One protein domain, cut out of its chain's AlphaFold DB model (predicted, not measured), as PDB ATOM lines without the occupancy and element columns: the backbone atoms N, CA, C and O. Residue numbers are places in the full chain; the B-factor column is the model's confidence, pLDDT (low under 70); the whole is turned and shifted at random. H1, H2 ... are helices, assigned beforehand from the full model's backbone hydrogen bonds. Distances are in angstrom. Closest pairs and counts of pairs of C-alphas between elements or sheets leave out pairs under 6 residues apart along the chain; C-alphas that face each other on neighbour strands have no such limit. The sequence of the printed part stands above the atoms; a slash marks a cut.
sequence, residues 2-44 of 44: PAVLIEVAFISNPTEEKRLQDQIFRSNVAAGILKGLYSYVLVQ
ATOM      1  N   PRO A   2     132.786 191.503 211.214       93.50
ATOM      2  CA  PRO A   2     132.784 190.090 210.818       93.50
ATOM      3  C   PRO A   2     134.113 189.411 211.196       93.50
ATOM      4  O   PRO A   2     135.160 190.057 211.150       93.50
ATOM      5  N   ALA A   3     134.083 188.128 211.568       95.31
ATOM      6  CA  ALA A   3     135.273 187.367 211.959       95.31
ATOM      7  C   ALA A   3     135.138 185.877 211.608       95.31
ATOM      8  O   ALA A   3     134.039 185.326 211.667       95.31
ATOM      9  N   VAL A   4     136.262 185.237 211.270       95.69
ATOM     10  CA  VAL A   4     136.369 183.797 210.985       95.69
ATOM     11  C   VAL A   4     137.697 183.246 211.511       95.69
ATOM     12  O   VAL A   4     138.679 183.982 211.612       95.69
ATOM     13  N   LEU A   5     137.732 181.948 211.809       97.75
ATOM     14  CA  LEU A   5     138.946 181.179 212.087       97.75
ATOM     15  C   LEU A   5     139.133 180.169 210.953       97.75
ATOM     16  O   LEU A   5     138.164 179.541 210.531       97.75
ATOM     17  N   ILE A   6     140.361 180.029 210.451       96.94
ATOM     18  CA  ILE A   6     140.676 179.112 209.351       96.94
ATOM     19  C   ILE A   6     141.755 178.136 209.812       96.94
ATOM     20  O   ILE A   6     142.881 178.539 210.101       96.94
ATOM     21  N   GLU A   7     141.414 176.850 209.833       97.75
ATOM     22  CA  GLU A   7     142.363 175.754 210.022       97.75
ATOM     23  C   GLU A   7     142.815 175.245 208.652       97.75
ATOM     24  O   GLU A   7     142.003 174.812 207.837       97.75
ATOM     25  N   VAL A   8     144.116 175.345 208.364       97.50
ATOM     26  CA  VAL A   8     144.665 175.069 207.021       97.50
ATOM     27  C   VAL A   8     145.408 173.734 206.929       97.50
ATOM     28  O   VAL A   8     145.635 173.247 205.824       97.50
ATOM     29  N   ALA A   9     145.799 173.162 208.070       97.88
ATOM     30  CA  ALA A   9     146.444 171.857 208.209       97.88
ATOM     31  C   ALA A   9     146.441 171.423 209.687       97.88
ATOM     32  O   ALA A   9     146.447 172.277 210.577       97.88
ATOM     33  N   PHE A  10     146.526 170.115 209.946       98.19
ATOM     34  CA  PHE A  10     146.680 169.564 211.298       98.19
ATOM     35  C   PHE A  10     148.132 169.179 211.610       98.19
ATOM     36  O   PHE A  10     148.679 168.255 211.017       98.19
ATOM     37  N   ILE A  11     148.749 169.826 212.609       97.94
ATOM     38  CA  ILE A  11     150.113 169.480 213.069       97.94
ATOM     39  C   ILE A  11     150.150 168.081 213.712       97.94
ATOM     40  O   ILE A  11     151.156 167.386 213.642       97.94
ATOM     41  N   SER A  12     149.034 167.621 214.284       98.25
ATOM     42  CA  SER A  12     148.911 166.265 214.836       98.25
ATOM     43  C   SER A  12     148.967 165.158 213.775       98.25
ATOM     44  O   SER A  12     149.164 163.995 214.125       98.25
ATOM     45  N   ASN A  13     148.805 165.493 212.492       98.44
ATOM     46  CA  ASN A  13     148.943 164.569 211.376       98.44
ATOM     47  C   ASN A  13     150.323 164.766 210.712       98.44
ATOM     48  O   ASN A  13     150.531 165.783 210.049       98.44
ATOM     49  N   PRO A  14     151.248 163.788 210.787       98.12
ATOM     50  CA  PRO A  14     152.607 163.936 210.257       98.12
ATOM     51  C   PRO A  14     152.677 164.264 208.758       98.12
ATOM     52  O   PRO A  14     153.631 164.888 208.295       98.12
ATOM     53  N   THR A  15     151.691 163.827 207.970       98.44
ATOM     54  CA  THR A  15     151.627 164.134 206.534       98.44
ATOM     55  C   THR A  15     151.250 165.595 206.306       98.44
ATOM     56  O   THR A  15     151.825 166.263 205.445       98.44
ATOM     57  N   GLU A  16     150.302 166.108 207.084       98.31
ATOM     58  CA  GLU A  16     149.860 167.496 206.990       98.31
ATOM     59  C   GLU A  16     150.870 168.463 207.599       98.31
ATOM     60  O   GLU A  16     151.105 169.515 207.015       98.31
ATOM     61  N   GLU A  17     151.538 168.090 208.689       98.38
ATOM     62  CA  GLU A  17     152.649 168.857 209.250       98.38
ATOM     63  C   GLU A  17     153.760 169.048 208.207       98.38
ATOM     64  O   GLU A  17     154.189 170.174 207.951       98.38
ATOM     65  N   LYS A  18     154.170 167.973 207.517       98.25
ATOM     66  CA  LYS A  18     155.147 168.055 206.417       98.25
ATOM     67  C   LYS A  18     154.663 168.959 205.288       98.25
ATOM     68  O   LYS A  18     155.435 169.764 204.775       98.25
ATOM     69  N   ARG A  19     153.385 168.857 204.913       97.94
ATOM     70  CA  ARG A  19     152.782 169.724 203.894       97.94
ATOM     71  C   ARG A  19     152.738 171.187 204.343       97.94
ATOM     72  O   ARG A  19     152.964 172.071 203.527       97.94
ATOM     73  N   LEU A  20     152.511 171.458 205.626       98.06
ATOM     74  CA  LEU A  20     152.531 172.806 206.192       98.06
ATOM     75  C   LEU A  20     153.935 173.434 206.123       98.06
ATOM     76  O   LEU A  20     154.053 174.654 205.983       98.06
ATOM     77  N   GLN A  21     154.993 172.615 206.149       97.50
ATOM     78  CA  GLN A  21     156.379 173.051 205.939       97.50
ATOM     79  C   GLN A  21     156.715 173.365 204.466       97.50
ATOM     80  O   GLN A  21     157.701 174.063 204.211       97.50
ATOM     81  N   ASP A  22     155.871 172.992 203.504       98.56
ATOM     82  CA  ASP A  22     156.063 173.312 202.087       98.56
ATOM     83  C   ASP A  22     155.736 174.791 201.773       98.56
ATOM     84  O   ASP A  22     154.665 175.317 202.095       98.56
ATOM     85  N   GLN A  23     156.678 175.495 201.135       98.50
ATOM     86  CA  GLN A  23     156.532 176.920 200.815       98.50
ATOM     87  C   GLN A  23     155.464 177.188 199.746       98.50
ATOM     88  O   GLN A  23     154.766 178.204 199.823       98.50
ATOM     89  N   ILE A  24     155.316 176.299 198.762       98.56
ATOM     90  CA  ILE A  24     154.316 176.422 197.698       98.56
ATOM     91  C   ILE A  24     152.923 176.252 198.308       98.56
ATOM     92  O   ILE A  24     152.030 177.058 198.038       98.56
ATOM     93  N   PHE A  25     152.742 175.277 199.201       98.50
ATOM     94  CA  PHE A  25     151.494 175.089 199.936       98.50
ATOM     95  C   PHE A  25     151.094 176.342 200.723       98.50
ATOM     96  O   PHE A  25     149.983 176.844 200.539       98.50
ATOM     97  N   ARG A  26     152.000 176.902 201.539       98.50
ATOM     98  CA  ARG A  26     151.714 178.129 202.307       98.50
ATOM     99  C   ARG A  26     151.390 179.323 201.407       98.50
ATOM    100  O   ARG A  26     150.482 180.090 201.719       98.50
ATOM    101  N   SER A  27     152.090 179.455 200.281       98.75
ATOM    102  CA  SER A  27     151.838 180.523 199.302       98.75
ATOM    103  C   SER A  27     150.440 180.404 198.690       98.75
ATOM    104  O   SER A  27     149.713 181.394 198.604       98.75
ATOM    105  N   ASN A  28     150.021 179.186 198.344       98.69
ATOM    106  CA  ASN A  28     148.689 178.921 197.802       98.69
ATOM    107  C   ASN A  28     147.581 179.190 198.829       98.69
ATOM    108  O   ASN A  28     146.558 179.783 198.484       98.69
ATOM    109  N   VAL A  29     147.791 178.805 200.092       98.50
ATOM    110  CA  VAL A  29     146.864 179.106 201.194       98.50
ATOM    111  C   VAL A  29     146.700 180.619 201.362       98.50
ATOM    112  O   VAL A  29     145.573 181.113 201.366       98.50
ATOM    113  N   ALA A  30     147.805 181.368 201.431       98.50
ATOM    114  CA  ALA A  30     147.767 182.823 201.564       98.50
ATOM    115  C   ALA A  30     147.045 183.497 200.384       98.50
ATOM    116  O   ALA A  30     146.206 184.374 200.591       98.50
ATOM    117  N   ALA A  31     147.308 183.048 199.150       98.56
ATOM    118  CA  ALA A  31     146.630 183.547 197.956       98.56
ATOM    119  C   ALA A  31     145.115 183.266 197.981       98.56
ATOM    120  O   ALA A  31     144.320 184.132 197.612       98.56
ATOM    121  N   GLY A  32     144.705 182.085 198.454       98.25
ATOM    122  CA  GLY A  32     143.297 181.728 198.630       98.25
ATOM    123  C   GLY A  32     142.583 182.617 199.653       98.25
ATOM    124  O   GLY A  32     141.500 183.128 199.365       98.25
ATOM    125  N   ILE A  33     143.214 182.862 200.807       98.00
ATOM    126  CA  ILE A  33     142.682 183.752 201.851       98.00
ATOM    127  C   ILE A  33     142.534 185.179 201.313       98.00
ATOM    128  O   ILE A  33     141.472 185.783 201.460       98.00
ATOM    129  N   LEU A  34     143.560 185.703 200.633       97.44
ATOM    130  CA  LEU A  34     143.522 187.040 200.041       97.44
ATOM    131  C   LEU A  34     142.400 187.171 199.003       97.44
ATOM    132  O   LEU A  34     141.668 188.159 199.006       97.44
ATOM    133  N   LYS A  35     142.230 186.161 198.141       97.38
ATOM    134  CA  LYS A  35     141.143 186.134 197.156       97.38
ATOM    135  C   LYS A  35     139.773 186.170 197.835       97.38
ATOM    136  O   LYS A  35     138.926 186.957 197.426       97.38
ATOM    137  N   GLY A  36     139.569 185.361 198.876       95.62
ATOM    138  CA  GLY A  36     138.328 185.355 199.652       95.62
ATOM    139  C   GLY A  36     138.045 186.702 200.321       95.62
ATOM    140  O   GLY A  36     136.920 187.190 200.260       95.62
ATOM    141  N   LEU A  37     139.075 187.341 200.886       95.62
ATOM    142  CA  LEU A  37     138.959 188.675 201.475       95.62
ATOM    143  C   LEU A  37     138.559 189.724 200.430       95.62
ATOM    144  O   LEU A  37     137.654 190.514 200.687       95.62
ATOM    145  N   TYR A  38     139.182 189.717 199.248       96.44
ATOM    146  CA  TYR A  38     138.796 190.625 198.166       96.44
ATOM    147  C   TYR A  38     137.355 190.405 197.721       96.44
ATOM    148  O   TYR A  38     136.630 191.380 197.554       96.44
ATOM    149  N   SER A  39     136.918 189.153 197.575       95.44
ATOM    150  CA  SER A  39     135.518 188.861 197.265       95.44
ATOM    151  C   SER A  39     134.576 189.386 198.346       95.44
ATOM    152  O   SER A  39     133.570 189.983 198.007       95.44
ATOM    153  N   TYR A  40     134.911 189.231 199.628       94.38
ATOM    154  CA  TYR A  40     134.064 189.703 200.725       94.38
ATOM    155  C   TYR A  40     133.988 191.237 200.833       94.38
ATOM    156  O   TYR A  40     132.940 191.786 201.161       94.38
ATOM    157  N   VAL A  41     135.106 191.931 200.601       93.25
ATOM    158  CA  VAL A  41     135.213 193.382 200.833       93.25
ATOM    159  C   VAL A  41     134.875 194.205 199.590       93.25
ATOM    160  O   VAL A  41     134.312 195.287 199.723       93.25
ATOM    161  N   LEU A  42     135.245 193.734 198.395       85.88
ATOM    162  CA  LEU A  42     135.170 194.520 197.155       85.88
ATOM    163  C   LEU A  42     134.008 194.128 196.240       85.88
ATOM    164  O   LEU A  42     133.641 194.915 195.373       85.88
ATOM    165  N   VAL A  43     133.450 192.927 196.404       66.94
ATOM    166  CA  VAL A  43     132.298 192.454 195.632       66.94
ATOM    167  C   VAL A  43     131.140 192.270 196.610       66.94
ATOM    168  O   VAL A  43     131.030 191.231 197.253       66.94
ATOM    169  N   GLN A  44     130.316 193.308 196.763       55.00
ATOM    170  CA  GLN A  44     129.003 193.199 197.407       55.00
ATOM    171  C   GLN A  44     127.923 192.992 196.354       55.00
ATOM    172  O   GLN A  44     127.961 193.722 195.338       55.00
TER     173      GLN A  44
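What this domain is: This is residues 2 to 44 of the 44 residues of the protein "N-acetylmuramoyl-L-alanine amidase" of Desulfosporosinus sp. I2 (UniProt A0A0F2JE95). The model is a loose, flat, open U: a stretch with no named element, residues 2 to 13, makes one arm, the short helix H1 lies at the turn, and the long helix H2 runs back as the other arm. The printed part has 43 residues with two named helices, H1 then H2, and no named strand; its class is all helix. The radius of gyration of the C-alphas is 12.8 A, and the C-alphas span 40 by 21 by 8 A.

Where its parts are: Residues 2 to 13 begin at C-alpha 2 (132.784, 190.090, 210.818). H1, residues 14 to 20, begins at C-alpha 14 (152.607, 163.936, 210.257). H2, residues 23 to 42, is 27.9 A long and ends at C-alpha 42 (135.170, 194.520, 197.155).

How they stand to each other: H1 and H2 are joined by a tight link of 2 residues. They are close but not clearly touching; their closest C-alphas, of Leu 20 and Arg 26, are 6.6 A apart. They run the same way at a steep tilt of 59 degrees. In H1 and H2 every O i to N i+4 pair is within hydrogen-bond range.

The domain as a whole: The C-alphas farthest apart, of Pro 14 and Gln 44, are 39.7 A apart. Residues 34 to 44, of which 34 to 42 belong to H2, stand free. The printed part has no cut; pLDDT is under 70 at residues 43 to 44.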